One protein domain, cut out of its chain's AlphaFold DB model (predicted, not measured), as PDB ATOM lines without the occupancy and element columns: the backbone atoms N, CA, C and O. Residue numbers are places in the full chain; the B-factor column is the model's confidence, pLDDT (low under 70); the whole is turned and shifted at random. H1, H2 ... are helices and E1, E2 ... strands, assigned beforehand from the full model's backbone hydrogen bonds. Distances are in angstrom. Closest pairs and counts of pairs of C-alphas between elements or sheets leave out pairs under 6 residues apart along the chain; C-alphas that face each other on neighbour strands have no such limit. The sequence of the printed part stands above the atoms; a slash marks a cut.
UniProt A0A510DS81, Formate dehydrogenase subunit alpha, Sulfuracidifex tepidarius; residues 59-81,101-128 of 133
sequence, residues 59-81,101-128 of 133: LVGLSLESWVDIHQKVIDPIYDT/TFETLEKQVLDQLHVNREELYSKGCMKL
ATOM      1  N   LEU A  59     -34.918 -18.577  24.477       90.88
ATOM      2  CA  LEU A  59     -34.090 -18.301  23.313       90.88
ATOM      3  C   LEU A  59     -33.481 -16.911  23.455       90.88
ATOM      4  O   LEU A  59     -34.192 -15.925  23.675       90.88
ATOM      5  N   VAL A  60     -32.174 -16.825  23.244       88.94
ATOM      6  CA  VAL A  60     -31.473 -15.548  23.183       88.94
ATOM      7  C   VAL A  60     -31.905 -14.836  21.903       88.94
ATOM      8  O   VAL A  60     -31.563 -15.236  20.787       88.94
ATOM      9  N   GLY A  61     -32.698 -13.780  22.063       81.19
ATOM     10  CA  GLY A  61     -33.145 -12.948  20.951       81.19
ATOM     11  C   GLY A  61     -31.998 -12.149  20.327       81.19
ATOM     12  O   GLY A  61     -31.045 -11.776  21.007       81.19
ATOM     13  N   LEU A  62     -32.125 -11.829  19.033       81.50
ATOM     14  CA  LEU A  62     -31.206 -10.945  18.294       81.50
ATOM     15  C   LEU A  62     -29.733 -11.403  18.285       81.50
ATOM     16  O   LEU A  62     -28.819 -10.579  18.286       81.50
ATOM     17  N   SER A  63     -29.496 -12.713  18.234       83.75
ATOM     18  CA  SER A  63     -28.166 -13.297  18.041       83.75
ATOM     19  C   SER A  63     -27.993 -13.809  16.604       83.75
ATOM     20  O   SER A  63     -28.953 -14.249  15.976       83.75
ATOM     21  N   LEU A  64     -26.761 -13.751  16.076       85.94
ATOM     22  CA  LEU A  64     -26.416 -14.315  14.757       85.94
ATOM     23  C   LEU A  64     -26.538 -15.841  14.727       85.94
ATOM     24  O   LEU A  64     -26.792 -16.430  13.682       85.94
ATOM     25  N   GLU A  65     -26.311 -16.466  15.875       87.56
ATOM     26  CA  GLU A  65     -26.442 -17.901  16.074       87.56
ATOM     27  C   GLU A  65     -27.586 -18.160  17.053       87.56
ATOM     28  O   GLU A  65     -27.859 -17.332  17.924       87.56
ATOM     29  N   SER A  66     -28.245 -19.307  16.941       90.44
ATOM     30  CA  SER A  66     -29.311 -19.667  17.874       90.44
ATOM     31  C   SER A  66     -28.702 -20.105  19.208       90.44
ATOM     32  O   SER A  66     -27.878 -21.018  19.251       90.44
ATOM     33  N   TRP A  67     -29.093 -19.448  20.297       91.94
ATOM     34  CA  TRP A  67     -28.672 -19.783  21.659       91.94
ATOM     35  C   TRP A  67     -29.892 -19.908  22.562       91.94
ATOM     36  O   TRP A  67     -30.898 -19.229  22.357       91.94
ATOM     37  N   VAL A  68     -29.770 -20.753  23.577       93.69
ATOM     38  CA  VAL A  68     -30.681 -20.832  24.714       93.69
ATOM     39  C   VAL A  68     -29.914 -20.449  25.976       93.69
ATOM     40  O   VAL A  68     -28.764 -20.862  26.159       93.69
ATOM     41  N   ASP A  69     -30.528 -19.658  26.840       94.50
ATOM     42  CA  ASP A  69     -30.013 -19.338  28.164       94.50
ATOM     43  C   ASP A  69     -31.014 -19.714  29.257       94.50
ATOM     44  O   ASP A  69     -32.188 -20.003  29.010       94.50
ATOM     45  N   ILE A  70     -30.507 -19.789  30.485       94.94
ATOM     46  CA  ILE A  70     -31.329 -20.000  31.666       94.94
ATOM     47  C   ILE A  70     -30.961 -19.003  32.756       94.94
ATOM     48  O   ILE A  70     -29.787 -18.766  33.053       94.94
ATOM     49  N   HIS A  71     -31.986 -18.449  33.398       93.81
ATOM     50  CA  HIS A  71     -31.825 -17.637  34.594       93.81
ATOM     51  C   HIS A  71     -32.190 -18.465  35.818       93.81
ATOM     52  O   HIS A  71     -33.339 -18.864  35.992       93.81
ATOM     53  N   GLN A  72     -31.181 -18.722  36.647       94.44
ATOM     54  CA  GLN A  72     -31.319 -19.444  37.905       94.44
ATOM     55  C   GLN A  72     -31.443 -18.456  39.057       94.44
ATOM     56  O   GLN A  72     -30.789 -17.407  39.074       94.44
ATOM     57  N   LYS A  73     -32.245 -18.828  40.049       96.19
ATOM     58  CA  LYS A  73     -32.395 -18.074  41.284       96.19
ATOM     59  C   LYS A  73     -31.048 -17.930  42.000       96.19
ATOM     60  O   LYS A  73     -30.386 -18.917  42.315       96.19
ATOM     61  N   VAL A  74     -30.674 -16.692  42.320       96.56
ATOM     62  CA  VAL A  74     -29.433 -16.357  43.043       96.56
ATOM     63  C   VAL A  74     -29.713 -16.012  44.504       96.56
ATOM     64  O   VAL A  74     -28.926 -16.351  45.385       96.56
ATOM     65  N   ILE A  75     -30.831 -15.337  44.768       96.31
ATOM     66  CA  ILE A  75     -31.270 -14.937  46.109       96.31
ATOM     67  C   ILE A  75     -32.727 -15.337  46.337       96.31
ATOM     68  O   ILE A  75     -33.470 -15.580  45.390       96.31
ATOM     69  N   ASP A  76     -33.153 -15.409  47.596       95.38
ATOM     70  CA  ASP A  76     -34.567 -15.592  47.916       95.38
ATOM     71  C   ASP A  76     -35.398 -14.356  47.534       95.38
ATOM     72  O   ASP A  76     -34.892 -13.234  47.658       95.38
ATOM     73  N   PRO A  77     -36.662 -14.537  47.095       94.44
ATOM     74  CA  PRO A  77     -37.579 -13.430  46.884       94.44
ATOM     75  C   PRO A  77     -37.632 -12.511  48.093       94.44
ATOM     76  O   PRO A  77     -37.803 -12.953  49.232       94.44
ATOM     77  N   ILE A  78     -37.490 -11.217  47.832       93.75
ATOM     78  CA  ILE A  78     -37.587 -10.213  48.884       93.75
ATOM     79  C   ILE A  78     -39.073  -9.876  49.054       93.75
ATOM     80  O   ILE A  78     -39.787  -9.662  48.071       93.75
ATOM     81  N   TYR A  79     -39.536  -9.806  50.305       94.31
ATOM     82  CA  TYR A  79     -40.947  -9.593  50.667       94.31
ATOM     83  C   TYR A  79     -41.878 -10.707  50.148       94.31
ATOM     84  O   TYR A  79     -41.462 -11.848  49.980       94.31
ATOM     85  N   ASP A  80     -43.159 -10.395  49.926       94.62
ATOM     86  CA  ASP A  80     -44.163 -11.342  49.423       94.62
ATOM     87  C   ASP A  80     -44.282 -11.316  47.888       94.62
ATOM     88  O   ASP A  80     -45.367 -11.397  47.313       94.62
ATOM     89  N   THR A  81     -43.156 -11.176  47.191       96.19
ATOM     90  CA  THR A  81     -43.157 -11.208  45.725       96.19
ATOM     91  C   THR A  81     -43.283 -12.642  45.209       96.19
ATOM     92  O   THR A  81     -42.931 -13.610  45.894       96.19
ATOM     93  N   THR A 101     -47.236 -27.643  36.185       95.88
ATOM     94  CA  THR A 101     -46.249 -27.132  37.137       95.88
ATOM     95  C   THR A 101     -45.066 -26.529  36.393       95.88
ATOM     96  O   THR A 101     -44.891 -26.754  35.191       95.88
ATOM     97  N   PHE A 102     -44.214 -25.798  37.112       94.44
ATOM     98  CA  PHE A 102     -42.987 -25.248  36.540       94.44
ATOM     99  C   PHE A 102     -42.118 -26.335  35.890       94.44
ATOM    100  O   PHE A 102     -41.654 -26.157  34.772       94.44
ATOM    101  N   GLU A 103     -41.968 -27.491  36.536       94.94
ATOM    102  CA  GLU A 103     -41.169 -28.615  36.034       94.94
ATOM    103  C   GLU A 103     -41.764 -29.210  34.753       94.94
ATOM    104  O   GLU A 103     -41.034 -29.647  33.863       94.94
ATOM    105  N   THR A 104     -43.094 -29.220  34.652       95.50
ATOM    106  CA  THR A 104     -43.796 -29.715  33.464       95.50
ATOM    107  C   THR A 104     -43.538 -28.793  32.276       95.50
ATOM    108  O   THR A 104     -43.172 -29.270  31.200       95.50
ATOM    109  N   LEU A 105     -43.652 -27.479  32.488       94.62
ATOM    110  CA  LEU A 105     -43.361 -26.468  31.471       94.62
ATOM    111  C   LEU A 105     -41.877 -26.453  31.088       94.62
ATOM    112  O   LEU A 105     -41.548 -26.429  29.905       94.62
ATOM    113  N   GLU A 106     -40.975 -26.522  32.068       95.12
ATOM    114  CA  GLU A 106     -39.530 -26.585  31.832       95.12
ATOM    115  C   GLU A 106     -39.180 -27.781  30.954       95.12
ATOM    116  O   GLU A 106     -38.475 -27.638  29.954       95.12
ATOM    117  N   LYS A 107     -39.715 -28.959  31.286       95.00
ATOM    118  CA  LYS A 107     -39.489 -30.161  30.494       95.00
ATOM    119  C   LYS A 107     -40.001 -30.001  29.063       95.00
ATOM    120  O   LYS A 107     -39.284 -30.354  28.135       95.00
ATOM    121  N   GLN A 108     -41.200 -29.449  28.872       93.94
ATOM    122  CA  GLN A 108     -41.746 -29.204  27.533       93.94
ATOM    123  C   GLN A 108     -40.838 -28.292  26.700       93.94
ATOM    124  O   GLN A 108     -40.592 -28.589  25.533       93.94
ATOM    125  N   VAL A 109     -40.311 -27.217  27.293       93.50
ATOM    126  CA  VAL A 109     -39.384 -26.298  26.614       93.50
ATOM    127  C   VAL A 109     -38.075 -27.006  26.254       93.50
ATOM    128  O   VAL A 109     -37.611 -26.909  25.120       93.50
ATOM    129  N   LEU A 110     -37.490 -27.758  27.188       93.44
ATOM    130  CA  LEU A 110     -36.247 -28.499  26.947       93.44
ATOM    131  C   LEU A 110     -36.410 -29.578  25.868       93.44
ATOM    132  O   LEU A 110     -35.538 -29.715  25.008       93.44
ATOM    133  N   ASP A 111     -37.534 -30.299  25.883       93.62
ATOM    134  CA  ASP A 111     -37.863 -31.327  24.894       93.62
ATOM    135  C   ASP A 111     -38.034 -30.708  23.495       93.62
ATOM    136  O   ASP A 111     -37.525 -31.262  22.518       93.62
ATOM    137  N   GLN A 112     -38.687 -29.541  23.398       91.00
ATOM    138  CA  GLN A 112     -38.857 -28.791  22.144       91.00
ATOM    139  C   GLN A 112     -37.535 -28.266  21.578       91.00
ATOM    140  O   GLN A 112     -37.357 -28.254  20.363       91.00
ATOM    141  N   LEU A 113     -36.617 -27.828  22.442       90.19
ATOM    142  CA  LEU A 113     -35.315 -27.298  22.030       90.19
ATOM    143  C   LEU A 113     -34.249 -28.388  21.849       90.19
ATOM    144  O   LEU A 113     -33.159 -28.091  21.365       90.19
ATOM    145  N   HIS A 114     -34.547 -29.633  22.232       91.38
ATOM    146  CA  HIS A 114     -33.604 -30.755  22.242       91.38
ATOM    147  C   HIS A 114     -32.343 -30.477  23.083       91.38
ATOM    148  O   HIS A 114     -31.227 -30.839  22.707       91.38
ATOM    149  N   VAL A 115     -32.521 -29.834  24.244       91.31
ATOM    150  CA  VAL A 115     -31.427 -29.395  25.127       91.31
ATOM    151  C   VAL A 115     -31.394 -30.223  26.407       91.31
ATOM    152  O   VAL A 115     -32.422 -30.493  27.026       91.31
ATOM    153  N   ASN A 116     -30.193 -30.603  26.844       93.19
ATOM    154  CA  ASN A 116     -30.008 -31.285  28.119       93.19
ATOM    155  C   ASN A 116     -30.062 -30.287  29.290       93.19
ATOM    156  O   ASN A 116     -29.287 -29.331  29.340       93.19
ATOM    157  N   ARG A 117     -30.938 -30.556  30.268       93.56
ATOM    158  CA  ARG A 117     -31.109 -29.736  31.477       93.56
ATOM    159  C   ARG A 117     -29.818 -29.556  32.275       93.56
ATOM    160  O   ARG A 117     -29.478 -28.435  32.626       93.56
ATOM    161  N   GLU A 118     -29.119 -30.641  32.598       93.88
ATOM    162  CA  GLU A 118     -27.937 -30.597  33.471       93.88
ATOM    163  C   GLU A 118     -26.815 -29.779  32.837       93.88
ATOM    164  O   GLU A 118     -26.166 -28.968  33.499       93.88
ATOM    165  N   GLU A 119     -26.630 -29.951  31.528       93.75
ATOM    166  CA  GLU A 119     -25.646 -29.192  30.771       93.75
ATOM    167  C   GLU A 119     -26.003 -27.701  30.725       93.75
ATOM    168  O   GLU A 119     -25.136 -26.861  30.986       93.75
ATOM    169  N   LEU A 120     -27.275 -27.369  30.469       94.19
ATOM    170  CA  LEU A 120     -27.750 -25.986  30.422       94.19
ATOM    171  C   LEU A 120     -27.602 -25.291  31.777       94.19
ATOM    172  O   LEU A 120     -27.060 -24.191  31.846       94.19
ATOM    173  N   TYR A 121     -28.017 -25.944  32.862       94.12
ATOM    174  CA  TYR A 121     -27.902 -25.403  34.217       94.12
ATOM    175  C   TYR A 121     -26.441 -25.212  34.643       94.12
ATOM    176  O   TYR A 121     -26.116 -24.226  35.303       94.12
ATOM    177  N   SER A 122     -25.541 -26.117  34.244       95.31
ATOM    178  CA  SER A 122     -24.118 -25.990  34.564       95.31
ATOM    179  C   SER A 122     -23.416 -24.897  33.756       95.31
ATOM    180  O   SER A 122     -22.485 -24.281  34.275       95.31
ATOM    181  N   LYS A 123     -23.788 -24.693  32.487       94.88
ATOM    182  CA  LYS A 123     -23.138 -23.717  31.596       94.88
ATOM    183  C   LYS A 123     -23.793 -22.336  31.628       94.88
ATOM    184  O   LYS A 123     -23.143 -21.358  31.273       94.88
ATOM    185  N   GLY A 124     -25.064 -22.249  32.013       93.19
ATOM    186  CA  GLY A 124     -25.886 -21.037  31.977       93.19
ATOM    187  C   GLY A 124     -26.428 -20.694  30.585       93.19
ATOM    188  O   GLY A 124     -27.540 -20.188  30.471       93.19
ATOM    189  N   CYS A 125     -25.688 -21.007  29.519       93.19
ATOM    190  CA  CYS A 125     -26.152 -20.867  28.142       93.19
ATOM    191  C   CYS A 125     -25.568 -21.946  27.224       93.19
ATOM    192  O   CYS A 125     -24.491 -22.500  27.471       93.19
ATOM    193  N   MET A 126     -26.287 -22.251  26.145       92.50
ATOM    194  CA  MET A 126     -25.898 -23.244  25.150       92.50
ATOM    195  C   MET A 126     -26.259 -22.785  23.741       92.50
ATOM    196  O   MET A 126     -27.314 -22.199  23.507       92.50
ATOM    197  N   LYS A 127     -25.383 -23.092  22.785       90.44
ATOM    198  CA  LYS A 127     -25.658 -22.905  21.363       90.44
ATOM    199  C   LYS A 127     -26.567 -24.029  20.874       90.44
ATOM    200  O   LYS A 127     -26.297 -25.196  21.155       90.44
ATOM    201  N   LEU A 128     -27.604 -23.680  20.124       88.94
ATOM    202  CA  LEU A 128     -28.485 -24.637  19.464       88.94
ATOM    203  C   LEU A 128     -27.871 -25.089  18.135       88.94
ATOM    204  O   LEU A 128     -27.208 -24.313  17.443       88.94
TER     205      LEU A 128
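What this domain is: This is residues 59 to 81 and 101 to 128 of the 133 residues of the protein "Formate dehydrogenase subunit alpha" of Sulfuracidifex tepidarius (UniProt A0A510DS81). A short two-strand ribbon, E1 beside E2, and the helix H1 form two sides of a small, loose bracket, with the short helix H2 between them, near the ribbon at its last residues and making a corner with H1 at its first. From the ribbon a long arm sticks out, residues 73 to 81, while residues 59 to 66 make a loop before E1. The printed part has 51 residues, with E1, H1, H2 and E2 in that order along the chain; the sheet's order is E1 - E2, antiparallel. The class is mixed, helices and strands, though the named elements hold 25 residues, under half of those printed. The whole is loose, with a radius of gyration of the C-alphas of 12.9 A, and elongated, spanning 39 by 23 by 19 A.

Where its parts are: The printed part begins at Leu 59, whose C-alpha is at (-34.090, -18.301, 23.313). E1 is residues 67 to 69, beginning at C-alpha 67 at (-28.672, -19.783, 21.659). After the cut, H1 is residues 102 to 113, 16.5 A from first to last C-alpha. H2 is residues 117 to 123, 10.0 A long by the same measure. E2 is residues 125 to 127, ending at C-alpha 127 at (-25.658, -22.905, 21.363). E1 is 6.7 A long and E2 7.1 A.

How they stand to each other: E1 and E2 are antiparallel neighbours, with 165 degrees between their directions. C-alphas 68 and 126 face each other at 5.4 A. N 68 and O 126 are within hydrogen-bond range at 2.9 A, as are N 126 and O 68 at 2.8 A. The closest C-alphas of H2 and E2 are those of Leu 120 and Met 126, 6.2 A apart. Those of H2 and E1 are of Leu 120 and Asp 69, 7.4 A apart. H1 and H2 are close but not clearly touching, with the C-alphas of Leu 110 and Arg 117 closest at 7.0 A. Their lines are about perpendicular, at 81 degrees. H1 and E2 are apart. In H1 and H2 every O i to N i+4 pair is within hydrogen-bond range.

The domain as a whole: The two C-alphas farthest apart are those of Leu 64 and Asp 80, at 39.1 A. Residues 73 to 81 stand free; without them the body of 42 residues spans 32 by 19 by 16 A. Residues 82 to 100 are not printed, and C-alphas 81 and 101 are 18.4 A apart across the cut. The links H1 to H2 and H2 to E2 are tight; E1 to H1 is the link across the cut. The mean pLDDT of the printed part is 92.7, and no printed residue is under 70.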